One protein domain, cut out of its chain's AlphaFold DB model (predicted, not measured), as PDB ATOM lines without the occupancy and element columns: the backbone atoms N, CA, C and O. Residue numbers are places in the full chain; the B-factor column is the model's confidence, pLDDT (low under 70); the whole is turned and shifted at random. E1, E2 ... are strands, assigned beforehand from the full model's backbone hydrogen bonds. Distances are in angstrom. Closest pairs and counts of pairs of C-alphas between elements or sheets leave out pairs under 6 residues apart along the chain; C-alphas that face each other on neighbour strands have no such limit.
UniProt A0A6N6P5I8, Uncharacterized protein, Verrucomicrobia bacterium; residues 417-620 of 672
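AT A GLANCE: This is residues 417 to 620 of the 672 residues of an uncharacterized protein of Verrucomicrobia bacterium (UniProt A0A6N6P5I8). With little regular structure, the backbone winds a rod of stacked turns: E1 to E11 line one wall, short parallel pairings between residues 436 and 568 another, and meander E12 E13 E14, antiparallel, ends it. The 204 printed residues, 50 in named strands, have no named helix; one mixed, all-strand sheet runs E1 to E14. It is loose, radius of gyration of the C-alphas 21.2 A, spans 73 by 28 by 17 A.

IN THESE COORDINATES: E1 is residues 429-431, from C-alpha (165.167, 124.745, 207.258); E2 443-445, E3 457-459, E4 471-473, E5 484-486, E6 497-499, E7 510-512, E8 531-534, E9 546-550, E10 560-564, 13.0 A, E11 574-576, E12 586-590, E13 606-609, E14 614-616, to (210.704, 131.668, 165.986).

HOW THE PARTS SIT: Neighbours E1 to E12 are parallel; N 444 and O 429, within hydrogen-bond range, are 2.8 A apart. E12 and E13, E13 and E14 form hairpins; N 608 and O 588 are 2.8 A apart.

THE WHOLE: The printed part has no cut; link E7 to E8 is long; residues 563 to 620 are under pLDDT 70.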
ATOM      1  N   SER A 417     161.220 117.598 209.289       40.16
ATOM      2  CA  SER A 417     160.776 116.669 208.237       40.16
ATOM      3  C   SER A 417     161.931 115.734 207.865       40.16
ATOM      4  O   SER A 417     162.643 115.948 206.883       40.16
ATOM      5  N   GLY A 418     162.182 114.740 208.720       36.53
ATOM      6  CA  GLY A 418     163.183 113.700 208.478       36.53
ATOM      7  C   GLY A 418     163.562 112.915 209.736       36.53
ATOM      8  O   GLY A 418     163.705 113.478 210.824       36.53
ATOM      9  N   ILE A 419     163.766 111.606 209.579       35.97
ATOM     10  CA  ILE A 419     164.361 110.749 210.612       35.97
ATOM     11  C   ILE A 419     165.808 111.250 210.845       35.97
ATOM     12  O   ILE A 419     166.564 111.408 209.889       35.97
ATOM     13  N   TYR A 420     166.179 111.534 212.103       37.09
ATOM     14  CA  TYR A 420     167.503 112.030 212.549       37.09
ATOM     15  C   TYR A 420     167.945 113.469 212.172       37.09
ATOM     16  O   TYR A 420     169.143 113.740 212.166       37.09
ATOM     17  N   SER A 421     167.049 114.437 211.937       34.69
ATOM     18  CA  SER A 421     167.469 115.851 211.775       34.69
ATOM     19  C   SER A 421     167.655 116.598 213.114       34.69
ATOM     20  O   SER A 421     166.893 116.409 214.075       34.69
ATOM     21  N   THR A 422     168.697 117.440 213.181       42.94
ATOM     22  CA  THR A 422     169.093 118.245 214.356       42.94
ATOM     23  C   THR A 422     168.886 119.729 214.043       42.94
ATOM     24  O   THR A 422     169.412 120.214 213.047       42.94
ATOM     25  N   LEU A 423     168.121 120.442 214.875       47.22
ATOM     26  CA  LEU A 423     167.860 121.882 214.755       47.22
ATOM     27  C   LEU A 423     168.220 122.533 216.092       47.22
ATOM     28  O   LEU A 423     167.678 122.136 217.122       47.22
ATOM     29  N   THR A 424     169.137 123.500 216.085       50.69
ATOM     30  CA  THR A 424     169.647 124.119 217.322       50.69
ATOM     31  C   THR A 424     169.278 125.600 217.490       50.69
ATOM     32  O   THR A 424     169.442 126.103 218.595       50.69
ATOM     33  N   ASN A 425     168.736 126.293 216.467       49.50
ATOM     34  CA  ASN A 425     168.481 127.751 216.490       49.50
ATOM     35  C   ASN A 425     167.248 128.217 215.672       49.50
ATOM     36  O   ASN A 425     166.708 127.474 214.858       49.50
ATOM     37  N   SER A 426     166.804 129.468 215.873       51.38
ATOM     38  CA  SER A 426     165.701 130.118 215.130       51.38
ATOM     39  C   SER A 426     166.028 130.332 213.635       51.38
ATOM     40  O   SER A 426     167.153 130.691 213.303       51.38
ATOM     41  N   ALA A 427     165.031 130.202 212.744       64.38
ATOM     42  CA  ALA A 427     165.115 130.440 211.284       64.38
ATOM     43  C   ALA A 427     165.997 129.463 210.465       64.38
ATOM     44  O   ALA A 427     166.707 129.880 209.556       64.38
ATOM     45  N   THR A 428     165.942 128.167 210.771       68.69
ATOM     46  CA  THR A 428     166.587 127.081 210.003       68.69
ATOM     47  C   THR A 428     165.578 126.257 209.198       68.69
ATOM     48  O   THR A 428     164.455 126.071 209.665       68.69
ATOM     49  N   LEU A 429     165.980 125.677 208.060       76.50
ATOM     50  CA  LEU A 429     165.167 124.745 207.258       76.50
ATOM     51  C   LEU A 429     165.971 123.478 206.929       76.50
ATOM     52  O   LEU A 429     166.991 123.581 206.265       76.50
ATOM     53  N   ALA A 430     165.515 122.294 207.353       78.31
ATOM     54  CA  ALA A 430     166.123 121.003 207.005       78.31
ATOM     55  C   ALA A 430     165.070 120.071 206.377       78.31
ATOM     56  O   ALA A 430     164.095 119.710 207.039       78.31
ATOM     57  N   LEU A 431     165.241 119.712 205.102       77.81
ATOM     58  CA  LEU A 431     164.321 118.879 204.323       77.81
ATOM     59  C   LEU A 431     165.086 117.735 203.639       77.81
ATOM     60  O   LEU A 431     165.933 117.981 202.789       77.81
ATOM     61  N   GLY A 432     164.758 116.481 203.957       70.06
ATOM     62  CA  GLY A 432     165.391 115.287 203.373       70.06
ATOM     63  C   GLY A 432     166.012 114.360 204.424       70.06
ATOM     64  O   GLY A 432     166.330 114.786 205.537       70.06
ATOM     65  N   ASN A 433     166.176 113.074 204.091       67.38
ATOM     66  CA  ASN A 433     166.727 112.071 205.014       67.38
ATOM     67  C   ASN A 433     168.160 112.428 205.421       67.38
ATOM     68  O   ASN A 433     168.987 112.664 204.547       67.38
ATOM     69  N   TYR A 434     168.466 112.430 206.722       77.12
ATOM     70  CA  TYR A 434     169.774 112.839 207.263       77.12
ATOM     71  C   TYR A 434     170.195 114.281 206.912       77.12
ATOM     72  O   TYR A 434     171.385 114.593 206.939       77.12
ATOM     73  N   SER A 435     169.246 115.165 206.578       83.12
ATOM     74  CA  SER A 435     169.542 116.591 206.401       83.12
ATOM     75  C   SER A 435     169.770 117.294 207.749       83.12
ATOM     76  O   SER A 435     169.143 116.953 208.759       83.12
ATOM     77  N   SER A 436     170.673 118.276 207.786       86.56
ATOM     78  CA  SER A 436     171.055 119.001 209.006       86.56
ATOM     79  C   SER A 436     171.243 120.494 208.741       86.56
ATOM     80  O   SER A 436     172.037 120.867 207.883       86.56
ATOM     81  N   ALA A 437     170.549 121.349 209.499       86.94
ATOM     82  CA  ALA A 437     170.712 122.803 209.481       86.94
ATOM     83  C   ALA A 437     170.860 123.314 210.925       86.94
ATOM     84  O   ALA A 437     169.907 123.250 211.704       86.94
ATOM     85  N   THR A 438     172.051 123.781 211.316       84.19
ATOM     86  CA  THR A 438     172.397 123.953 212.747       84.19
ATOM     87  C   THR A 438     172.394 125.408 213.243       84.19
ATOM     88  O   THR A 438     172.058 125.668 214.400       84.19
ATOM     89  N   GLN A 439     172.728 126.394 212.411       85.12
ATOM     90  CA  GLN A 439     172.817 127.801 212.838       85.12
ATOM     91  C   GLN A 439     171.722 128.675 212.229       85.12
ATOM     92  O   GLN A 439     171.112 128.313 211.232       85.12
ATOM     93  N   GLN A 440     171.469 129.847 212.820       80.06
ATOM     94  CA  GLN A 440     170.435 130.773 212.344       80.06
ATOM     95  C   GLN A 440     170.590 131.077 210.843       80.06
ATOM     96  O   GLN A 440     171.684 131.405 210.378       80.06
ATOM     97  N   GLY A 441     169.489 130.977 210.094       78.06
ATOM     98  CA  GLY A 441     169.458 131.199 208.647       78.06
ATOM     99  C   GLY A 441     169.930 130.012 207.801       78.06
ATOM    100  O   GLY A 441     169.886 130.112 206.578       78.06
ATOM    101  N   ALA A 442     170.385 128.909 208.409       88.75
ATOM    102  CA  ALA A 442     170.875 127.753 207.664       88.75
ATOM    103  C   ALA A 442     169.737 126.985 206.968       88.75
ATOM    104  O   ALA A 442     168.690 126.714 207.566       88.75
ATOM    105  N   ILE A 443     169.958 126.590 205.714       90.50
ATOM    106  CA  ILE A 443     169.006 125.842 204.886       90.50
ATOM    107  C   ILE A 443     169.705 124.601 204.323       90.50
ATOM    108  O   ILE A 443     170.689 124.733 203.607       90.50
ATOM    109  N   ALA A 444     169.185 123.410 204.606       90.94
ATOM    110  CA  ALA A 444     169.634 122.126 204.078       90.94
ATOM    111  C   ALA A 444     168.459 121.399 203.400       90.94
ATOM    112  O   ALA A 444     167.471 121.072 204.053       90.94
ATOM    113  N   ILE A 445     168.528 121.167 202.090       89.62
ATOM    114  CA  ILE A 445     167.474 120.505 201.307       89.62
ATOM    115  C   ILE A 445     168.108 119.401 200.458       89.62
ATOM    116  O   ILE A 445     168.910 119.703 199.585       89.62
ATOM    117  N   GLY A 446     167.728 118.140 200.671       84.31
ATOM    118  CA  GLY A 446     168.273 116.952 199.997       84.31
ATOM    119  C   GLY A 446     168.725 115.872 200.986       84.31
ATOM    120  O   GLY A 446     168.966 116.152 202.166       84.31
ATOM    121  N   GLN A 447     168.844 114.625 200.531       84.44
ATOM    122  CA  GLN A 447     169.358 113.515 201.334       84.44
ATOM    123  C   GLN A 447     170.802 113.794 201.777       84.44
ATOM    124  O   GLN A 447     171.665 114.083 200.957       84.44
ATOM    125  N   SER A 448     171.088 113.662 203.074       89.25
ATOM    126  CA  SER A 448     172.410 113.896 203.681       89.25
ATOM    127  C   SER A 448     172.984 115.300 203.435       89.25
ATOM    128  O   SER A 448     174.198 115.491 203.515       89.25
ATOM    129  N   SER A 449     172.127 116.281 203.134       92.31
ATOM    130  CA  SER A 449     172.523 117.686 202.981       92.31
ATOM    131  C   SER A 449     172.824 118.331 204.339       92.31
ATOM    132  O   SER A 449     172.120 118.104 205.321       92.31
ATOM    133  N   GLN A 450     173.880 119.136 204.435       95.38
ATOM    134  CA  GLN A 450     174.340 119.698 205.708       95.38
ATOM    135  C   GLN A 450     174.696 121.178 205.563       95.38
ATOM    136  O   GLN A 450     175.606 121.518 204.817       95.38
ATOM    137  N   ALA A 451     174.019 122.047 206.309       94.88
ATOM    138  CA  ALA A 451     174.304 123.473 206.433       94.88
ATOM    139  C   ALA A 451     174.650 123.794 207.897       94.88
ATOM    140  O   ALA A 451     173.772 123.890 208.757       94.88
ATOM    141  N   THR A 452     175.942 123.900 208.213       93.00
ATOM    142  CA  THR A 452     176.418 123.830 209.607       93.00
ATOM    143  C   THR A 452     176.704 125.187 210.262       93.00
ATOM    144  O   THR A 452     177.054 125.238 211.442       93.00
ATOM    145  N   MET A 453     176.563 126.289 209.518       93.62
ATOM    146  CA  MET A 453     176.980 127.635 209.933       93.62
ATOM    147  C   MET A 453     175.946 128.717 209.565       93.62
ATOM    148  O   MET A 453     174.956 128.435 208.893       93.62
ATOM    149  N   TYR A 454     176.120 129.944 210.079       90.69
ATOM    150  CA  TYR A 454     175.144 131.037 209.932       90.69
ATOM    151  C   TYR A 454     174.843 131.347 208.462       90.69
ATOM    152  O   TYR A 454     175.762 131.579 207.675       90.69
ATOM    153  N   SER A 455     173.555 131.369 208.108       91.56
ATOM    154  CA  SER A 455     173.076 131.613 206.740       91.56
ATOM    155  C   SER A 455     173.742 130.734 205.666       91.56
ATOM    156  O   SER A 455     173.889 131.160 204.523       91.56
ATOM    157  N   ALA A 456     174.171 129.521 206.033       95.69
ATOM    158  CA  ALA A 456     174.702 128.534 205.099       95.69
ATOM    159  C   ALA A 456     173.569 127.867 204.297       95.69
ATOM    160  O   ALA A 456     172.496 127.593 204.835       95.69
ATOM    161  N   LEU A 457     173.811 127.559 203.024       96.56
ATOM    162  CA  LEU A 457     172.820 126.999 202.106       96.56
ATOM    163  C   LEU A 457     173.343 125.708 201.465       96.56
ATOM    164  O   LEU A 457     174.232 125.758 200.628       96.56
ATOM    165  N   ALA A 458     172.780 124.555 201.815       96.88
ATOM    166  CA  ALA A 458     173.074 123.258 201.209       96.88
ATOM    167  C   ALA A 458     171.842 122.734 200.452       96.88
ATOM    168  O   ALA A 458     170.834 122.392 201.061       96.88
ATOM    169  N   LEU A 459     171.909 122.661 199.124       95.88
ATOM    170  CA  LEU A 459     170.809 122.231 198.256       95.88
ATOM    171  C   LEU A 459     171.217 121.018 197.413       95.88
ATOM    172  O   LEU A 459     172.279 121.015 196.802       95.88
ATOM    173  N   GLY A 460     170.369 120.002 197.315       93.25
ATOM    174  CA  GLY A 460     170.658 118.729 196.651       93.25
ATOM    175  C   GLY A 460     171.280 117.680 197.577       93.25
ATOM    176  O   GLY A 460     171.758 117.978 198.674       93.25
ATOM    177  N   ASP A 461     171.252 116.430 197.122       91.50
ATOM    178  CA  ASP A 461     171.754 115.292 197.891       91.50
ATOM    179  C   ASP A 461     173.271 115.394 198.096       91.50
ATOM    180  O   ASP A 461     174.006 115.780 197.186       91.50
ATOM    181  N   TYR A 462     173.734 115.046 199.298       94.62
ATOM    182  CA  TYR A 462     175.141 115.077 199.716       94.62
ATOM    183  C   TYR A 462     175.828 116.453 199.624       94.62
ATOM    184  O   TYR A 462     177.056 116.532 199.640       94.62
ATOM    185  N   SER A 463     175.068 117.549 199.559       97.31
ATOM    186  CA  SER A 463     175.624 118.906 199.591       97.31
ATOM    187  C   SER A 463     176.049 119.320 201.005       97.31
ATOM    188  O   SER A 463     175.297 119.139 201.962       97.31
ATOM    189  N   TYR A 464     177.223 119.938 201.140       97.88
ATOM    190  CA  TYR A 464     177.780 120.388 202.419       97.88
ATOM    191  C   TYR A 464     178.167 121.871 202.378       97.88
ATOM    192  O   TYR A 464     179.104 122.247 201.676       97.88
ATOM    193  N   ALA A 465     177.482 122.707 203.157       97.88
ATOM    194  CA  ALA A 465     177.791 124.116 203.383       97.88
ATOM    195  C   ALA A 465     178.304 124.313 204.822       97.88
ATOM    196  O   ALA A 465     177.540 124.328 205.790       97.88
ATOM    197  N   GLY A 466     179.625 124.420 204.956       96.31
ATOM    198  CA  GLY A 466     180.361 124.307 206.215       96.31
ATOM    199  C   GLY A 466     180.754 125.617 206.898       96.31
ATOM    200  O   GLY A 466     181.430 125.571 207.922       96.31
ATOM    201  N   ASN A 467     180.421 126.774 206.322       97.12
ATOM    202  CA  ASN A 467     180.878 128.084 206.800       97.12
ATOM    203  C   ASN A 467     179.789 129.158 206.688       97.12
ATOM    204  O   ASN A 467     178.733 128.931 206.098       97.12
ATOM    205  N   ILE A 468     180.037 130.321 207.284       95.25
ATOM    206  CA  ILE A 468     179.116 131.456 207.268       95.25
ATOM    207  C   ILE A 468     178.921 131.910 205.813       95.25
ATOM    208  O   ILE A 468     179.897 132.070 205.078       95.25
ATOM    209  N   TYR A 469     177.662 132.070 205.395       95.81
ATOM    210  CA  TYR A 469     177.264 132.422 204.021       95.81
ATOM    211  C   TYR A 469     177.766 131.464 202.920       95.81
ATOM    212  O   TYR A 469     177.741 131.810 201.740       95.81
ATOM    213  N   ALA A 470     178.216 130.257 203.276       97.75
ATOM    214  CA  ALA A 470     178.627 129.265 202.289       97.75
ATOM    215  C   ALA A 470     177.405 128.674 201.569       97.75
ATOM    216  O   ALA A 470     176.392 128.375 202.201       97.75
ATOM    217  N   THR A 471     177.511 128.458 200.259       98.25
ATOM    218  CA  THR A 471     176.452 127.867 199.431       98.25
ATOM    219  C   THR A 471     176.969 126.637 198.694       98.25
ATOM    220  O   THR A 471     177.897 126.741 197.904       98.25
ATOM    221  N   ALA A 472     176.357 125.475 198.913       98.19
ATOM    222  CA  ALA A 472     176.668 124.212 198.255       98.19
ATOM    223  C   ALA A 472     175.438 123.660 197.526       98.19
ATOM    224  O   ALA A 472     174.386 123.479 198.135       98.19
ATOM    225  N   ILE A 473     175.562 123.362 196.232       97.38
ATOM    226  CA  ILE A 473     174.454 122.907 195.381       97.38
ATOM    227  C   ILE A 473     174.827 121.610 194.646       97.38
ATOM    228  O   ILE A 473     175.893 121.531 194.042       97.38
ATOM    229  N   GLN A 474     173.932 120.619 194.627       95.06
ATOM    230  CA  GLN A 474     174.046 119.371 193.858       95.06
ATOM    231  C   GLN A 474     175.345 118.589 194.154       95.06
ATOM    232  O   GLN A 474     176.258 118.560 193.327       95.06
ATOM    233  N   GLY A 475     175.441 117.985 195.345       93.75
ATOM    234  CA  GLY A 475     176.571 117.128 195.732       93.75
ATOM    235  C   GLY A 475     177.897 117.870 195.912       93.75
ATOM    236  O   GLY A 475     178.963 117.282 195.749       93.75
ATOM    237  N   SER A 476     177.838 119.174 196.186       96.81
ATOM    238  CA  SER A 476     179.018 120.043 196.295       96.81
ATOM    239  C   SER A 476     179.427 120.296 197.743       96.81
ATOM    240  O   SER A 476     178.648 120.087 198.671       96.81
ATOM    241  N   CYS A 477     180.640 120.808 197.942       97.62
ATOM    242  CA  CYS A 477     181.185 121.141 199.252       97.62
ATOM    243  C   CYS A 477     181.687 122.594 199.271       97.62
ATOM    244  O   CYS A 477     182.639 122.927 198.571       97.62
ATOM    245  N   ALA A 478     181.062 123.457 200.070       98.06
ATOM    246  CA  ALA A 478     181.447 124.854 200.269       98.06
ATOM    247  C   ALA A 478     181.800 125.073 201.746       98.06
ATOM    248  O   ALA A 478     180.918 125.090 202.601       98.06
ATOM    249  N   SER A 479     183.085 125.189 202.080       96.75
ATOM    250  CA  SER A 479     183.559 125.329 203.470       96.75
ATOM    251  C   SER A 479     184.363 126.602 203.730       96.75
ATOM    252  O   SER A 479     184.780 126.834 204.867       96.75
ATOM    253  N   GLY A 480     184.585 127.436 202.716       96.00
ATOM    254  CA  GLY A 480     185.126 128.779 202.903       96.00
ATOM    255  C   GLY A 480     184.049 129.778 203.333       96.00
ATOM    256  O   GLY A 480     182.875 129.610 202.996       96.00
ATOM    257  N   LEU A 481     184.436 130.832 204.056       96.75
ATOM    258  CA  LEU A 481     183.564 131.984 204.327       96.75
ATOM    259  C   LEU A 481     183.054 132.562 203.000       96.75
ATOM    260  O   LEU A 481     183.874 132.793 202.115       96.75
ATOM    261  N   GLU A 482     181.743 132.773 202.850       97.25
ATOM    262  CA  GLU A 482     181.135 133.300 201.608       97.25
ATOM    263  C   GLU A 482     181.536 132.517 200.337       97.25
ATOM    264  O   GLU A 482     181.634 133.070 199.243       97.25
ATOM    265  N   SER A 483     181.807 131.216 200.474       97.94
ATOM    266  CA  SER A 483     182.152 130.356 199.339       97.94
ATOM    267  C   SER A 483     180.914 129.839 198.606       97.94
ATOM    268  O   SER A 483     179.856 129.634 199.205       97.94
ATOM    269  N   PHE A 484     181.049 129.575 197.308       98.31
ATOM    270  CA  PHE A 484     179.993 128.983 196.488       98.31
ATOM    271  C   PHE A 484     180.511 127.746 195.755       98.31
ATOM    272  O   PHE A 484     181.492 127.815 195.016       98.31
ATOM    273  N   ALA A 485     179.822 126.620 195.916       97.88
ATOM    274  CA  ALA A 485     180.112 125.370 195.237       97.88
ATOM    275  C   ALA A 485     178.856 124.806 194.556       97.88
ATOM    276  O   ALA A 485     177.811 124.683 195.194       97.88
ATOM    277  N   ALA A 486     178.942 124.423 193.281       97.00
ATOM    278  CA  ALA A 486     177.820 123.817 192.558       97.00
ATOM    279  C   ALA A 486     178.249 122.685 191.611       97.00
ATOM    280  O   ALA A 486     179.354 122.708 191.073       97.00
ATOM    281  N   ASN A 487     177.349 121.726 191.359       93.94
ATOM    282  CA  ASN A 487     177.574 120.596 190.450       93.94
ATOM    283  C   ASN A 487     178.888 119.846 190.761       93.94
ATOM    284  O   ASN A 487     179.834 119.858 189.968       93.94
ATOM    285  N   HIS A 488     178.950 119.231 191.945       93.19
ATOM    286  CA  HIS A 488     180.119 118.511 192.472       93.19
ATOM    287  C   HIS A 488     181.393 119.367 192.649       93.19
ATOM    288  O   HIS A 488     182.509 118.849 192.586       93.19
ATOM    289  N   GLY A 489     181.246 120.680 192.854       94.44
ATOM    290  CA  GLY A 489     182.360 121.594 193.121       94.44
ATOM    291  C   GLY A 489     182.848 121.539 194.574       94.44
ATOM    292  O   GLY A 489     182.086 121.205 195.484       94.44
ATOM    293  N   TYR A 490     184.109 121.912 194.800       95.94
ATOM    294  CA  TYR A 490     184.730 122.007 196.126       95.94
ATOM    295  C   TYR A 490     185.318 123.406 196.347       95.94
ATOM    296  O   TYR A 490     186.397 123.708 195.848       95.94
ATOM    297  N   ALA A 491     184.615 124.262 197.088       97.50
ATOM    298  CA  ALA A 491     185.018 125.634 197.402       97.50
ATOM    299  C   ALA A 491     185.472 125.725 198.870       97.50
ATOM    300  O   ALA A 491     184.660 125.854 199.789       97.50
ATOM    301  N   MET A 492     186.774 125.586 199.108       96.62
ATOM    302  CA  MET A 492     187.358 125.511 200.455       96.62
ATOM    303  C   MET A 492     187.945 126.852 200.919       96.62
ATOM    304  O   MET A 492     187.987 127.120 202.118       96.62
ATOM    305  N   GLY A 493     188.382 127.707 199.987       94.88
ATOM    306  CA  GLY A 493     188.904 129.040 200.302       94.88
ATOM    307  C   GLY A 493     187.797 130.048 200.625       94.88
ATOM    308  O   GLY A 493     186.685 129.951 200.106       94.88
ATOM    309  N   ALA A 494     188.071 131.045 201.468       96.62
ATOM    310  CA  ALA A 494     187.120 132.146 201.666       96.62
ATOM    311  C   ALA A 494     186.909 132.917 200.348       96.62
ATOM    312  O   ALA A 494     187.856 133.080 199.580       96.62
ATOM    313  N   TYR A 495     185.679 133.351 200.070       97.19
ATOM    314  CA  TYR A 495     185.260 133.996 198.819       97.19
ATOM    315  C   TYR A 495     185.551 133.171 197.551       97.19
ATOM    316  O   TYR A 495     185.674 133.729 196.461       97.19
ATOM    317  N   SER A 496     185.729 131.852 197.682       97.56
ATOM    318  CA  SER A 496     186.037 130.981 196.545       97.56
ATOM    319  C   SER A 496     184.783 130.512 195.811       97.56
ATOM    320  O   SER A 496     183.709 130.363 196.401       97.56
ATOM    321  N   LEU A 497     184.939 130.249 194.515       97.94
ATOM    322  CA  LEU A 497     183.887 129.745 193.638       97.94
ATOM    323  C   LEU A 497     184.360 128.463 192.946       97.94
ATOM    324  O   LEU A 497     185.349 128.475 192.214       97.94
ATOM    325  N   ALA A 498     183.634 127.365 193.153       96.94
ATOM    326  CA  ALA A 498     183.912 126.076 192.533       96.94
ATOM    327  C   ALA A 498     182.682 125.518 191.807       96.94
ATOM    328  O   ALA A 498     181.619 125.356 192.401       96.94
ATOM    329  N   MET A 499     182.800 125.181 190.523       94.81
ATOM    330  CA  MET A 499     181.681 124.608 189.764       94.81
ATOM    331  C   MET A 499     182.119 123.471 188.844       94.81
ATOM    332  O   MET A 499     183.234 123.494 188.323       94.81
ATOM    333  N   THR A 500     181.223 122.512 188.590       92.44
ATOM    334  CA  THR A 500     181.415 121.433 187.598       92.44
ATOM    335  C   THR A 500     182.728 120.686 187.843       92.44
ATOM    336  O   THR A 500     183.658 120.765 187.043       92.44
ATOM    337  N   TYR A 501     182.822 120.010 188.990       90.25
ATOM    338  CA  TYR A 501     184.020 119.290 189.457       90.25
ATOM    339  C   TYR A 501     185.275 120.146 189.719       90.25
ATOM    340  O   TYR A 501     186.347 119.582 189.938       90.25
ATOM    341  N   GLY A 502     185.176 121.478 189.720       93.31
ATOM    342  CA  GLY A 502     186.279 122.360 190.103       93.31
ATOM    343  C   GLY A 502     186.618 122.286 191.597       93.31
ATOM    344  O   GLY A 502     185.746 122.044 192.434       93.31
ATOM    345  N   GLU A 503     187.882 122.535 191.936       95.50
ATOM    346  CA  GLU A 503     188.393 122.587 193.307       95.50
ATOM    347  C   GLU A 503     189.112 123.922 193.579       95.50
ATOM    348  O   GLU A 503     190.226 124.159 193.111       95.50
ATOM    349  N   ALA A 504     188.472 124.814 194.334       96.75
ATOM    350  CA  ALA A 504     188.961 126.151 194.666       96.75
ATOM    351  C   ALA A 504     189.395 126.204 196.144       96.75
ATOM    352  O   ALA A 504     188.568 126.342 197.050       96.75
ATOM    353  N   TYR A 505     190.695 126.051 196.408       95.75
ATOM    354  CA  TYR A 505     191.256 126.017 197.767       95.75
ATOM    355  C   TYR A 505     191.844 127.359 198.219       95.75
ATOM    356  O   TYR A 505     191.880 127.633 199.418       95.75
ATOM    357  N   GLY A 506     192.290 128.204 197.287       88.38
ATOM    358  CA  GLY A 506     192.859 129.513 197.610       88.38
ATOM    359  C   GLY A 506     191.811 130.545 198.047       88.38
ATOM    360  O   GLY A 506     190.646 130.479 197.647       88.38
ATOM    361  N   LEU A 507     192.222 131.540 198.838       94.12
ATOM    362  CA  LEU A 507     191.403 132.726 199.131       94.12
ATOM    363  C   LEU A 507     191.020 133.427 197.819       94.12
ATOM    364  O   LEU A 507     191.898 133.679 197.000       94.12
ATOM    365  N   ALA A 508     189.740 133.754 197.631       94.50
ATOM    366  CA  ALA A 508     189.200 134.382 196.421       94.50
ATOM    367  C   ALA A 508     189.565 133.642 195.114       94.50
ATOM    368  O   ALA A 508     189.733 134.265 194.067       94.50
ATOM    369  N   SER A 509     189.742 132.318 195.181       95.88
ATOM    370  CA  SER A 509     190.081 131.491 194.019       95.88
ATOM    371  C   SER A 509     188.845 131.038 193.238       95.88
ATOM    372  O   SER A 509     187.740 130.935 193.777       95.88
ATOM    373  N   LEU A 510     189.043 130.745 191.954       97.12
ATOM    374  CA  LEU A 510     187.995 130.333 191.027       97.12
ATOM    375  C   LEU A 510     188.391 129.038 190.319       97.12
ATOM    376  O   LEU A 510     189.366 129.023 189.574       97.12
ATOM    377  N   ALA A 511     187.609 127.974 190.484       96.12
ATOM    378  CA  ALA A 511     187.803 126.721 189.763       96.12
ATOM    379  C   ALA A 511     186.508 126.287 189.072       96.12
ATOM    380  O   ALA A 511     185.541 125.903 189.727       96.12
ATOM    381  N   ILE A 512     186.471 126.326 187.740       92.56
ATOM    382  CA  ILE A 512     185.297 125.888 186.972       92.56
ATOM    383  C   ILE A 512     185.718 124.893 185.902       92.56
ATOM    384  O   ILE A 512     186.625 125.150 185.108       92.56
ATOM    385  N   GLY A 513     184.989 123.783 185.845       81.19
ATOM    386  CA  GLY A 513     185.182 122.741 184.852       81.19
ATOM    387  C   GLY A 513     186.071 121.603 185.342       81.19
ATOM    388  O   GLY A 513     186.732 121.670 186.380       81.19
ATOM    389  N   GLY A 514     186.031 120.524 184.576       77.12
ATOM    390  CA  GLY A 514     186.482 119.199 184.964       77.12
ATOM    391  C   GLY A 514     185.494 118.155 184.453       77.12
ATOM    392  O   GLY A 514     184.366 118.477 184.075       77.12
ATOM    393  N   LEU A 515     185.929 116.897 184.405       73.69
ATOM    394  CA  LEU A 515     185.059 115.781 184.010       73.69
ATOM    395  C   LEU A 515     184.626 114.942 185.207       73.69
ATOM    396  O   LEU A 515     183.458 114.582 185.298       73.69
ATOM    397  N   ASP A 516     185.562 114.636 186.103       70.31
ATOM    398  CA  ASP A 516     185.301 113.880 187.322       70.31
ATOM    399  C   ASP A 516     186.509 113.991 188.270       70.31
ATOM    400  O   ASP A 516     187.656 113.770 187.857       70.31
ATOM    401  N   LYS A 517     186.248 114.280 189.547       64.25
ATOM    402  CA  LYS A 517     187.251 114.281 190.619       64.25
ATOM    403  C   LYS A 517     187.848 112.897 190.848       64.25
ATOM    404  O   LYS A 517     189.056 112.777 191.044       64.25
ATOM    405  N   TYR A 518     187.037 111.842 190.792       66.19
ATOM    406  CA  TYR A 518     187.490 110.479 191.084       66.19
ATOM    407  C   TYR A 518     188.462 109.947 190.027       66.19
ATOM    408  O   TYR A 518     189.249 109.044 190.302       66.19
ATOM    409  N   THR A 519     188.465 110.555 188.838       69.94
ATOM    410  CA  THR A 519     189.438 110.268 187.775       69.94
ATOM    411  C   THR A 519     190.635 111.227 187.770       69.94
ATOM    412  O   THR A 519     191.477 111.145 186.872       69.94
ATOM    413  N   GLY A 520     190.720 112.145 188.744       70.31
ATOM    414  CA  GLY A 520     191.765 113.167 188.841       70.31
ATOM    415  C   GLY A 520     191.679 114.240 187.753       70.31
ATOM    416  O   GLY A 520     192.690 114.848 187.414       70.31
ATOM    417  N   GLN A 521     190.500 114.443 187.152       78.81
ATOM    418  CA  GLN A 521     190.304 115.327 185.996       78.81
ATOM    419  C   GLN A 521     189.741 116.710 186.350       78.81
ATOM    420  O   GLN A 521     189.335 117.455 185.455       78.81
ATOM    421  N   SER A 522     189.729 117.066 187.631       85.94
ATOM    422  CA  SER A 522     189.282 118.367 188.132       85.94
ATOM    423  C   SER A 522     190.229 119.508 187.766       85.94
ATOM    424  O   SER A 522     191.430 119.305 187.592       85.94
ATOM    425  N   ASN A 523     189.681 120.719 187.665       91.75
ATOM    426  CA  ASN A 523     190.477 121.943 187.657       91.75
ATOM    427  C   ASN A 523     190.717 122.393 189.104       91.75
ATOM    428  O   ASN A 523     189.771 122.446 189.885       91.75
ATOM    429  N   CYS A 524     191.951 122.742 189.455       93.50
ATOM    430  CA  CYS A 524     192.362 123.085 190.812       93.50
ATOM    431  C   CYS A 524     192.944 124.505 190.869       93.50
ATOM    432  O   CYS A 524     193.960 124.787 190.233       93.50
ATOM    433  N   ALA A 525     192.340 125.382 191.667       95.31
ATOM    434  CA  ALA A 525     192.835 126.723 191.968       95.31
ATOM    435  C   ALA A 525     193.331 126.758 193.426       95.31
ATOM    436  O   ALA A 525     192.539 126.796 194.370       95.31
ATOM    437  N   LEU A 526     194.649 126.649 193.618       93.12
ATOM    438  CA  LEU A 526     195.288 126.479 194.931       93.12
ATOM    439  C   LEU A 526     195.849 127.794 195.496       93.12
ATOM    440  O   LEU A 526     195.856 127.966 196.711       93.12
ATOM    441  N   GLY A 527     196.310 128.711 194.638       84.88
ATOM    442  CA  GLY A 527     196.883 129.997 195.059       84.88
ATOM    443  C   GLY A 527     195.831 131.050 195.422       84.88
ATOM    444  O   GLY A 527     194.667 130.953 195.015       84.88
ATOM    445  N   ILE A 528     196.228 132.093 196.153       91.62
ATOM    446  CA  ILE A 528     195.361 133.237 196.480       91.62
ATOM    447  C   ILE A 528     194.987 133.970 195.190       91.62
ATOM    448  O   ILE A 528     195.863 134.302 194.403       91.62
ATOM    449  N   GLY A 529     193.701 134.222 194.941       89.06
ATOM    450  CA  GLY A 529     193.227 134.883 193.720       89.06
ATOM    451  C   GLY A 529     193.511 134.099 192.434       89.06
ATOM    452  O   GLY A 529     193.514 134.683 191.352       89.06
ATOM    453  N   SER A 530     193.814 132.801 192.541       94.75
ATOM    454  CA  SER A 530     194.111 131.951 191.388       94.75
ATOM    455  C   SER A 530     192.843 131.523 190.646       94.75
ATOM    456  O   SER A 530     191.761 131.410 191.226       94.75
ATOM    457  N   VAL A 531     192.974 131.274 189.344       96.00
ATOM    458  CA  VAL A 531     191.865 130.958 188.442       96.00
ATOM    459  C   VAL A 531     192.213 129.727 187.610       96.00
ATOM    460  O   VAL A 531     193.171 129.751 186.845       96.00
ATOM    461  N   ALA A 532     191.419 128.665 187.713       94.38
ATOM    462  CA  ALA A 532     191.530 127.457 186.899       94.38
ATOM    463  C   ALA A 532     190.213 127.208 186.144       94.38
ATOM    464  O   ALA A 532     189.205 126.835 186.745       94.38
ATOM    465  N   LEU A 533     190.195 127.418 184.824       91.81
ATOM    466  CA  LEU A 533     188.969 127.350 184.012       91.81
ATOM    467  C   LEU A 533     189.145 126.473 182.774       91.81
ATOM    468  O   LEU A 533     190.198 126.474 182.144       91.81
ATOM    469  N   GLY A 534     188.079 125.793 182.357       84.12
ATOM    470  CA  GLY A 534     188.017 125.101 181.067       84.12
ATOM    471  C   GLY A 534     187.848 123.591 181.203       84.12
ATOM    472  O   GLY A 534     187.164 123.129 182.104       84.12
ATOM    473  N   GLY A 535     188.453 122.834 180.286       78.81
ATOM    474  CA  GLY A 535     188.301 121.390 180.104       78.81
ATOM    475  C   GLY A 535     188.585 120.549 181.349       78.81
ATOM    476  O   GLY A 535     187.684 120.298 182.137       78.81
ATOM    477  N   ARG A 536     189.802 120.020 181.490       82.44
ATOM    478  CA  ARG A 536     190.172 119.138 182.609       82.44
ATOM    479  C   ARG A 536     191.599 119.385 183.062       82.44
ATOM    480  O   ARG A 536     192.421 119.753 182.227       82.44
ATOM    481  N   MET A 537     191.907 119.063 184.318       83.88
ATOM    482  CA  MET A 537     193.275 119.025 184.861       83.88
ATOM    483  C   MET A 537     194.032 120.360 184.771       83.88
ATOM    484  O   MET A 537     195.255 120.361 184.644       83.88
ATOM    485  N   ASN A 538     193.339 121.499 184.795       88.75
ATOM    486  CA  ASN A 538     194.024 122.783 184.928       88.75
ATOM    487  C   ASN A 538     194.425 123.001 186.388       88.75
ATOM    488  O   ASN A 538     193.612 122.781 187.275       88.75
ATOM    489  N   GLN A 539     195.644 123.451 186.656       91.94
ATOM    490  CA  GLN A 539     196.167 123.657 187.999       91.94
ATOM    491  C   GLN A 539     196.780 125.051 188.118       91.94
ATOM    492  O   GLN A 539     197.871 125.287 187.613       91.94
ATOM    493  N   ALA A 540     196.118 125.966 188.819       92.50
ATOM    494  CA  ALA A 540     196.657 127.279 189.152       92.50
ATOM    495  C   ALA A 540     197.141 127.278 190.612       92.50
ATOM    496  O   ALA A 540     196.345 127.458 191.532       92.50
ATOM    497  N   SER A 541     198.429 127.004 190.847       91.06
ATOM    498  CA  SER A 541     198.998 126.912 192.201       91.06
ATOM    499  C   SER A 541     199.774 128.135 192.669       91.06
ATOM    500  O   SER A 541     200.054 128.239 193.858       91.06
ATOM    501  N   GLY A 542     200.114 129.058 191.769       77.50
ATOM    502  CA  GLY A 542     200.684 130.344 192.156       77.50
ATOM    503  C   GLY A 542     199.625 131.355 192.595       77.50
ATOM    504  O   GLY A 542     198.478 131.304 192.145       77.50
ATOM    505  N   ASP A 543     200.013 132.309 193.437       84.12
ATOM    506  CA  ASP A 543     199.141 133.433 193.795       84.12
ATOM    507  C   ASP A 543     198.871 134.310 192.566       84.12
ATOM    508  O   ASP A 543     199.784 134.655 191.818       84.12
ATOM    509  N   TYR A 544     197.609 134.657 192.333       85.75
ATOM    510  CA  TYR A 544     197.132 135.363 191.144       85.75
ATOM    511  C   TYR A 544     197.515 134.654 189.834       85.75
ATOM    512  O   TYR A 544     197.732 135.308 188.811       85.75
ATOM    513  N   ALA A 545     197.644 133.323 189.864       86.62
ATOM    514  CA  ALA A 545     197.913 132.520 188.680       86.62
ATOM    515  C   ALA A 545     196.625 132.174 187.919       86.62
ATOM    516  O   ALA A 545     195.604 131.863 188.527       86.62
ATOM    517  N   TYR A 546     196.693 132.149 186.591       90.81
ATOM    518  CA  TYR A 546     195.575 131.813 185.710       90.81
ATOM    519  C   TYR A 546     195.947 130.596 184.861       90.81
ATOM    520  O   TYR A 546     196.919 130.646 184.117       90.81
ATOM    521  N   ALA A 547     195.185 129.510 184.956       88.38
ATOM    522  CA  ALA A 547     195.324 128.298 184.155       88.38
ATOM    523  C   ALA A 547     194.025 128.040 183.380       88.38
ATOM    524  O   ALA A 547     193.014 127.626 183.950       88.38
ATOM    525  N   LEU A 548     194.034 128.295 182.074       87.38
ATOM    526  CA  LEU A 548     192.837 128.281 181.235       87.38
ATOM    527  C   LEU A 548     192.971 127.239 180.109       87.38
ATOM    528  O   LEU A 548     193.854 127.354 179.270       87.38
ATOM    529  N   GLY A 549     192.092 126.241 180.023       80.81
ATOM    530  CA  GLY A 549     192.070 125.300 178.890       80.81
ATOM    531  C   GLY A 549     192.044 123.823 179.284       80.81
ATOM    532  O   GLY A 549     191.081 123.405 179.917       80.81
ATOM    533  N   ASN A 550     193.002 122.992 178.858       77.94
ATOM    534  CA  ASN A 550     193.019 121.545 179.149       77.94
ATOM    535  C   ASN A 550     194.421 121.067 179.557       77.94
ATOM    536  O   ASN A 550     195.339 121.105 178.749       77.94
ATOM    537  N   ARG A 551     194.604 120.567 180.782       79.50
ATOM    538  CA  ARG A 551     195.914 120.171 181.335       79.50
ATOM    539  C   ARG A 551     196.906 121.337 181.390       79.50
ATOM    540  O   ARG A 551     198.060 121.182 181.010       79.50
ATOM    541  N   VAL A 552     196.446 122.518 181.796       82.12
ATOM    542  CA  VAL A 552     197.295 123.707 181.947       82.12
ATOM    543  C   VAL A 552     197.744 123.864 183.393       82.12
ATOM    544  O   VAL A 552     196.908 123.921 184.282       82.12
ATOM    545  N   THR A 553     199.037 124.014 183.645       85.12
ATOM    546  CA  THR A 553     199.592 124.282 184.975       85.12
ATOM    547  C   THR A 553     200.144 125.705 185.031       85.12
ATOM    548  O   THR A 553     200.895 126.110 184.154       85.12
ATOM    549  N   ALA A 554     199.795 126.463 186.064       83.75
ATOM    550  CA  ALA A 554     200.227 127.829 186.342       83.75
ATOM    551  C   ALA A 554     200.666 127.900 187.818       83.75
ATOM    552  O   ALA A 554     199.864 128.120 188.723       83.75
ATOM    553  N   SER A 555     201.938 127.612 188.085       83.88
ATOM    554  CA  SER A 555     202.445 127.239 189.412       83.88
ATOM    555  C   SER A 555     203.225 128.319 190.159       83.88
ATOM    556  O   SER A 555     203.697 128.083 191.268       83.88
ATOM    557  N   SER A 556     203.339 129.519 189.595       76.19
ATOM    558  CA  SER A 556     204.068 130.641 190.197       76.19
ATOM    559  C   SER A 556     203.246 131.919 190.242       76.19
ATOM    560  O   SER A 556     202.221 132.028 189.572       76.19
ATOM    561  N   ALA A 557     203.670 132.889 191.049       73.31
ATOM    562  CA  ALA A 557     202.875 134.089 191.264       73.31
ATOM    563  C   ALA A 557     202.724 134.907 189.969       73.31
ATOM    564  O   ALA A 557     203.682 135.055 189.202       73.31
ATOM    565  N   TYR A 558     201.525 135.442 189.732       75.69
ATOM    566  CA  TYR A 558     201.189 136.281 188.574       75.69
ATOM    567  C   TYR A 558     201.438 135.623 187.211       75.69
ATOM    568  O   TYR A 558     201.671 136.315 186.219       75.69
ATOM    569  N   CYS A 559     201.443 134.291 187.141       74.75
ATOM    570  CA  CYS A 559     201.587 133.605 185.864       74.75
ATOM    571  C   CYS A 559     200.230 133.406 185.180       74.75
ATOM    572  O   CYS A 559     199.213 133.154 185.821       74.75
ATOM    573  N   PHE A 560     200.212 133.511 183.859       78.69
ATOM    574  CA  PHE A 560     199.032 133.308 183.035       78.69
ATOM    575  C   PHE A 560     199.349 132.229 182.010       78.69
ATOM    576  O   PHE A 560     200.274 132.375 181.222       78.69
ATOM    577  N   ALA A 561     198.607 131.135 182.014       76.25
ATOM    578  CA  ALA A 561     198.761 130.051 181.067       76.25
ATOM    579  C   ALA A 561     197.409 129.728 180.428       76.25
ATOM    580  O   ALA A 561     196.411 129.549 181.128       76.25
ATOM    581  N   VAL A 562     197.372 129.640 179.099       77.25
ATOM    582  CA  VAL A 562     196.152 129.308 178.353       77.25
ATOM    583  C   VAL A 562     196.438 128.382 177.177       77.25
ATOM    584  O   VAL A 562     197.349 128.649 176.399       77.25
ATOM    585  N   GLY A 563     195.673 127.298 177.029       68.12
ATOM    586  CA  GLY A 563     195.832 126.337 175.934       68.12
ATOM    587  C   GLY A 563     195.633 124.886 176.368       68.12
ATOM    588  O   GLY A 563     194.722 124.581 177.134       68.12
ATOM    589  N   SER A 564     196.454 123.966 175.859       66.44
ATOM    590  CA  SER A 564     196.343 122.541 176.177       66.44
ATOM    591  C   SER A 564     197.711 121.930 176.453       66.44
ATOM    592  O   SER A 564     198.496 121.881 175.525       66.44
ATOM    593  N   GLN A 565     197.951 121.358 177.640       65.81
ATOM    594  CA  GLN A 565     199.251 120.798 178.079       65.81
ATOM    595  C   GLN A 565     200.356 121.851 178.309       65.81
ATOM    596  O   GLN A 565     201.540 121.599 178.083       65.81
ATOM    597  N   ASN A 566     199.977 123.041 178.775       63.22
ATOM    598  CA  ASN A 566     200.914 124.142 179.019       63.22
ATOM    599  C   ASN A 566     201.407 124.111 180.472       63.22
ATOM    600  O   ASN A 566     200.616 123.843 181.370       63.22
ATOM    601  N   LEU A 567     202.680 124.429 180.728       59.88
ATOM    602  CA  LEU A 567     203.251 124.503 182.081       59.88
ATOM    603  C   LEU A 567     203.921 125.861 182.296       59.88
ATOM    604  O   LEU A 567     204.961 126.131 181.706       59.88
ATOM    605  N   SER A 568     203.375 126.666 183.203       57.22
ATOM    606  CA  SER A 568     203.987 127.871 183.747       57.22
ATOM    607  C   SER A 568     204.406 127.652 185.216       57.22
ATOM    608  O   SER A 568     203.625 127.130 186.002       57.22
ATOM    609  N   ALA A 569     205.643 127.966 185.598       50.94
ATOM    610  CA  ALA A 569     206.359 127.578 186.825       50.94
ATOM    611  C   ALA A 569     207.464 128.568 187.262       50.94
ATOM    612  O   ALA A 569     208.403 128.214 187.970       50.94
ATOM    613  N   SER A 570     207.359 129.840 186.873       39.28
ATOM    614  CA  SER A 570     208.085 130.961 187.489       39.28
ATOM    615  C   SER A 570     207.291 132.248 187.334       39.28
ATOM    616  O   SER A 570     206.453 132.373 186.442       39.28
ATOM    617  N   ASN A 571     207.581 133.205 188.215       33.56
ATOM    618  CA  ASN A 571     206.802 134.430 188.374       33.56
ATOM    619  C   ASN A 571     206.696 135.252 187.073       33.56
ATOM    620  O   ASN A 571     207.685 135.377 186.341       33.56
ATOM    621  N   SER A 572     205.509 135.829 186.843       38.09
ATOM    622  CA  SER A 572     205.191 136.790 185.768       38.09
ATOM    623  C   SER A 572     205.329 136.280 184.324       38.09
ATOM    624  O   SER A 572     205.735 137.036 183.443       38.09
ATOM    625  N   ILE A 573     205.016 135.006 184.064       46.38
ATOM    626  CA  ILE A 573     205.064 134.425 182.710       46.38
ATOM    627  C   ILE A 573     203.670 134.282 182.106       46.38
ATOM    628  O   ILE A 573     202.787 133.698 182.735       46.38
ATOM    629  N   THR A 574     203.527 134.734 180.857       51.34
ATOM    630  CA  THR A 574     202.360 134.507 179.995       51.34
ATOM    631  C   THR A 574     202.674 133.367 179.014       51.34
ATOM    632  O   THR A 574     203.327 133.578 177.997       51.34
ATOM    633  N   ALA A 575     202.240 132.144 179.318       51.16
ATOM    634  CA  ALA A 575     202.416 130.961 178.472       51.16
ATOM    635  C   ALA A 575     201.147 130.678 177.644       51.16
ATOM    636  O   ALA A 575     200.161 130.128 178.143       51.16
ATOM    637  N   ILE A 576     201.162 131.032 176.360       51.84
ATOM    638  CA  ILE A 576     200.112 130.730 175.374       51.84
ATOM    639  C   ILE A 576     200.665 129.661 174.415       51.84
ATOM    640  O   ILE A 576     201.003 129.945 173.269       51.84
ATOM    641  N   GLY A 577     200.818 128.422 174.893       49.47
ATOM    642  CA  GLY A 577     201.462 127.351 174.120       49.47
ATOM    643  C   GLY A 577     202.028 126.203 174.960       49.47
ATOM    644  O   GLY A 577     202.161 126.327 176.178       49.47
ATOM    645  N   THR A 578     202.344 125.072 174.324       38.78
ATOM    646  CA  THR A 578     202.809 123.836 174.978       38.78
ATOM    647  C   THR A 578     204.303 123.860 175.368       38.78
ATOM    648  O   THR A 578     205.158 123.919 174.496       38.78
ATOM    649  N   THR A 579     204.587 123.625 176.668       42.72
ATOM    650  CA  THR A 579     205.848 123.153 177.336       42.72
ATOM    651  C   THR A 579     206.965 124.118 177.846       42.72
ATOM    652  O   THR A 579     207.391 125.014 177.144       42.72
ATOM    653  N   GLY A 580     207.528 123.801 179.045       46.44
ATOM    654  CA  GLY A 580     208.986 123.619 179.354       46.44
ATOM    655  C   GLY A 580     209.919 124.783 179.813       46.44
ATOM    656  O   GLY A 580     209.951 125.813 179.175       46.44
ATOM    657  N   TRP A 581     210.770 124.600 180.853       49.88
ATOM    658  CA  TRP A 581     211.482 125.627 181.689       49.88
ATOM    659  C   TRP A 581     213.048 125.599 181.700       49.88
ATOM    660  O   TRP A 581     213.578 124.500 181.588       49.88
ATOM    661  N   LEU A 582     213.754 126.750 181.930       38.91
ATOM    662  CA  LEU A 582     215.161 127.030 182.446       38.91
ATOM    663  C   LEU A 582     215.646 128.468 182.059       38.91
ATOM    664  O   LEU A 582     215.009 129.003 181.181       38.91
ATOM    665  N   GLU A 583     216.691 129.122 182.632       38.72
ATOM    666  CA  GLU A 583     217.058 130.585 182.480       38.72
ATOM    667  C   GLU A 583     216.957 131.226 181.069       38.72
ATOM    668  O   GLU A 583     216.675 132.421 180.947       38.72
ATOM    669  N   ASP A 584     217.030 130.420 180.016       47.75
ATOM    670  CA  ASP A 584     216.476 130.674 178.681       47.75
ATOM    671  C   ASP A 584     214.925 130.579 178.640       47.75
ATOM    672  O   ASP A 584     214.353 130.012 177.712       47.75
ATOM    673  N   SER A 585     214.209 131.067 179.664       42.16
ATOM    674  CA  SER A 585     212.773 130.764 179.860       42.16
ATOM    675  C   SER A 585     211.913 131.764 179.118       42.16
ATOM    676  O   SER A 585     212.172 132.962 179.209       42.16
ATOM    677  N   ALA A 586     210.845 131.303 178.472       48.91
ATOM    678  CA  ALA A 586     209.874 132.162 177.807       48.91
ATOM    679  C   ALA A 586     209.196 133.143 178.793       48.91
ATOM    680  O   ALA A 586     208.500 132.730 179.712       48.91
ATOM    681  N   LEU A 587     209.390 134.447 178.605       55.75
ATOM    682  CA  LEU A 587     208.570 135.538 179.143       55.75
ATOM    683  C   LEU A 587     207.164 135.543 178.514       55.75
ATOM    684  O   LEU A 587     206.171 135.766 179.209       55.75
ATOM    685  N   LEU A 588     207.100 135.292 177.205       61.38
ATOM    686  CA  LEU A 588     205.877 135.185 176.418       61.38
ATOM    687  C   LEU A 588     206.070 134.092 175.370       61.38
ATOM    688  O   LEU A 588     206.996 134.172 174.565       61.38
ATOM    689  N   GLU A 589     205.192 133.100 175.366       56.06
ATOM    690  CA  GLU A 589     205.120 132.106 174.296       56.06
ATOM    691  C   GLU A 589     203.749 132.183 173.641       56.06
ATOM    692  O   GLU A 589     202.752 132.180 174.356       56.06
ATOM    693  N   VAL A 590     203.700 132.293 172.313       63.25
ATOM    694  CA  VAL A 590     202.467 132.301 171.515       63.25
ATOM    695  C   VAL A 590     202.618 131.305 170.365       63.25
ATOM    696  O   VAL A 590     203.305 131.596 169.387       63.25
ATOM    697  N   GLY A 591     201.986 130.132 170.480       55.22
ATOM    698  CA  GLY A 591     201.929 129.079 169.449       55.22
ATOM    699  C   GLY A 591     202.158 127.665 170.003       55.22
ATOM    700  O   GLY A 591     202.142 127.460 171.210       55.22
ATOM    701  N   ASN A 592     202.342 126.663 169.138       54.75
ATOM    702  CA  ASN A 592     202.565 125.274 169.563       54.75
ATOM    703  C   ASN A 592     204.069 124.958 169.593       54.75
ATOM    704  O   ASN A 592     204.692 124.903 168.532       54.75
ATOM    705  N   GLY A 593     204.642 124.750 170.783       51.25
ATOM    706  CA  GLY A 593     206.015 124.273 170.980       51.25
ATOM    707  C   GLY A 593     206.049 122.778 171.322       51.25
ATOM    708  O   GLY A 593     205.300 122.319 172.182       51.25
ATOM    709  N   ASN A 594     206.891 121.980 170.657       50.12
ATOM    710  CA  ASN A 594     207.198 120.609 171.096       50.12
ATOM    711  C   ASN A 594     208.713 120.478 171.346       50.12
ATOM    712  O   ASN A 594     209.490 120.540 170.387       50.12
ATOM    713  N   PRO A 595     209.164 120.245 172.594       45.69
ATOM    714  CA  PRO A 595     210.582 120.155 172.931       45.69
ATOM    715  C   PRO A 595     211.221 118.855 172.413       45.69
ATOM    716  O   PRO A 595     212.444 118.755 172.350       45.69
ATOM    717  N   ASN A 596     210.400 117.885 171.989       42.53
ATOM    718  CA  ASN A 596     210.807 116.574 171.481       42.53
ATOM    719  C   ASN A 596     210.558 116.393 169.970       42.53
ATOM    720  O   ASN A 596     210.736 115.289 169.455       42.53
ATOM    721  N   ALA A 597     210.146 117.442 169.247       42.81
ATOM    722  CA  ALA A 597     209.869 117.358 167.815       42.81
ATOM    723  C   ALA A 597     211.119 116.950 167.011       42.81
ATOM    724  O   ALA A 597     212.110 117.687 166.920       42.81
ATOM    725  N   THR A 598     211.056 115.777 166.375       42.16
ATOM    726  CA  THR A 598     211.940 115.441 165.247       42.16
ATOM    727  C   THR A 598     211.510 116.222 163.997       42.16
ATOM    728  O   THR A 598     210.430 116.801 163.975       42.16
ATOM    729  N   ALA A 599     212.382 116.299 162.986       43.44
ATOM    730  CA  ALA A 599     212.473 117.329 161.934       43.44
ATOM    731  C   ALA A 599     211.226 117.667 161.068       43.44
ATOM    732  O   ALA A 599     211.361 118.451 160.132       43.44
ATOM    733  N   PHE A 600     210.034 117.143 161.362       41.75
ATOM    734  CA  PHE A 600     208.807 117.354 160.586       41.75
ATOM    735  C   PHE A 600     207.574 117.775 161.400       41.75
ATOM    736  O   PHE A 600     206.486 117.859 160.838       41.75
ATOM    737  N   GLU A 601     207.703 118.075 162.693       40.16
ATOM    738  CA  GLU A 601     206.567 118.595 163.462       40.16
ATOM    739  C   GLU A 601     206.512 120.128 163.431       40.16
ATOM    740  O   GLU A 601     207.509 120.825 163.635       40.16
ATOM    741  N   THR A 602     205.317 120.649 163.146       45.50
ATOM    742  CA  THR A 602     204.991 122.071 163.006       45.50
ATOM    743  C   THR A 602     205.050 122.782 164.357       45.50
ATOM    744  O   THR A 602     204.021 123.027 164.987       45.50
ATOM    745  N   SER A 603     206.257 123.116 164.807       50.62
ATOM    746  CA  SER A 603     206.445 124.147 165.824       50.62
ATOM    747  C   SER A 603     206.216 125.504 165.151       50.62
ATOM    748  O   SER A 603     206.763 125.767 164.081       50.62
ATOM    749  N   ASN A 604     205.337 126.333 165.707       54.28
ATOM    750  CA  ASN A 604     205.067 127.690 165.207       54.28
ATOM    751  C   ASN A 604     205.031 128.724 166.339       54.28
ATOM    752  O   ASN A 604     204.482 129.813 166.169       54.28
ATOM    753  N   ALA A 605     205.606 128.372 167.491       57.84
ATOM    754  CA  ALA A 605     205.659 129.241 168.649       57.84
ATOM    755  C   ALA A 605     206.630 130.412 168.436       57.84
ATOM    756  O   ALA A 605     207.794 130.234 168.052       57.84
ATOM    757  N   ILE A 606     206.123 131.614 168.710       63.22
ATOM    758  CA  ILE A 606     206.916 132.811 168.979       63.22
ATOM    759  C   ILE A 606     207.241 132.785 170.467       63.22
ATOM    760  O   ILE A 606     206.333 132.876 171.292       63.22
ATOM    761  N   THR A 607     208.522 132.678 170.802       57.97
ATOM    762  CA  THR A 607     208.979 132.574 172.189       57.97
ATOM    763  C   THR A 607     209.916 133.732 172.498       57.97
ATOM    764  O   THR A 607     211.042 133.776 172.002       57.97
ATOM    765  N   THR A 608     209.474 134.679 173.320       64.12
ATOM    766  CA  THR A 608     210.321 135.731 173.895       64.12
ATOM    767  C   THR A 608     210.848 135.256 175.234       64.12
ATOM    768  O   THR A 608     210.050 134.938 176.100       64.12
ATOM    769  N   LEU A 609     212.165 135.212 175.421       57.50
ATOM    770  CA  LEU A 609     212.845 134.765 176.635       57.50
ATOM    771  C   LEU A 609     212.987 135.892 177.672       57.50
ATOM    772  O   LEU A 609     212.988 137.074 177.329       57.50
ATOM    773  N   LYS A 610     213.197 135.538 178.945       52.78
ATOM    774  CA  LYS A 610     213.437 136.490 180.048       52.78
ATOM    775  C   LYS A 610     214.676 137.372 179.856       52.78
ATOM    776  O   LYS A 610     214.729 138.462 180.414       52.78
ATOM    777  N   ASN A 611     215.649 136.941 179.050       55.94
ATOM    778  CA  ASN A 611     216.822 137.740 178.669       55.94
ATOM    779  C   ASN A 611     216.557 138.704 177.486       55.94
ATOM    780  O   ASN A 611     217.491 139.312 176.966       55.94
ATOM    781  N   GLY A 612     215.299 138.829 177.044       54.53
ATOM    782  CA  GLY A 612     214.870 139.717 175.962       54.53
ATOM    783  C   GLY A 612     215.050 139.153 174.549       54.53
ATOM    784  O   GLY A 612     214.767 139.856 173.581       54.53
ATOM    785  N   GLN A 613     215.520 137.910 174.386       55.41
ATOM    786  CA  GLN A 613     215.649 137.291 173.064       55.41
ATOM    787  C   GLN A 613     214.325 136.693 172.584       55.41
ATOM    788  O   GLN A 613     213.747 135.864 173.272       55.41
ATOM    789  N   THR A 614     213.875 137.048 171.381       62.25
ATOM    790  CA  THR A 614     212.722 136.407 170.726       62.25
ATOM    791  C   THR A 614     213.196 135.393 169.690       62.25
ATOM    792  O   THR A 614     214.050 135.705 168.860       62.25
ATOM    793  N   THR A 615     212.640 134.182 169.728       59.47
ATOM    794  CA  THR A 615     212.904 133.106 168.765       59.47
ATOM    795  C   THR A 615     211.614 132.673 168.069       59.47
ATOM    796  O   THR A 615     210.542 132.658 168.670       59.47
ATOM    797  N   LEU A 616     211.730 132.340 166.783       59.12
ATOM    798  CA  LEU A 616     210.704 131.668 165.986       59.12
ATOM    799  C   LEU A 616     211.148 130.211 165.844       59.12
ATOM    800  O   LEU A 616     212.166 129.941 165.200       59.12
ATOM    801  N   THR A 617     210.436 129.263 166.450       51.97
ATOM    802  CA  THR A 617     210.776 127.841 166.289       51.97
ATOM    803  C   THR A 617     210.256 127.313 164.957       51.97
ATOM    804  O   THR A 617     209.261 126.614 164.912       51.97
ATOM    805  N   ASN A 618     210.964 127.580 163.857       41.38
ATOM    806  CA  ASN A 618     210.940 126.699 162.690       41.38
ATOM    807  C   ASN A 618     212.363 126.176 162.458       41.38
ATOM    808  O   ASN A 618     213.244 126.892 161.979       41.38
ATOM    809  N   LYS A 619     212.619 124.916 162.832       40.28
ATOM    810  CA  LYS A 619     213.945 124.284 162.700       40.28
ATOM    811  C   LYS A 619     214.372 124.103 161.229       40.28
ATOM    812  O   LYS A 619     215.527 123.762 160.987       40.28
ATOM    813  N   ALA A 620     213.491 124.384 160.258       36.91
ATOM    814  CA  ALA A 620     213.790 124.324 158.826       36.91
ATOM    815  C   ALA A 620     214.781 125.397 158.335       36.91
ATOM    816  O   ALA A 620     215.290 125.263 157.228       36.91
TER     817      ALA A 620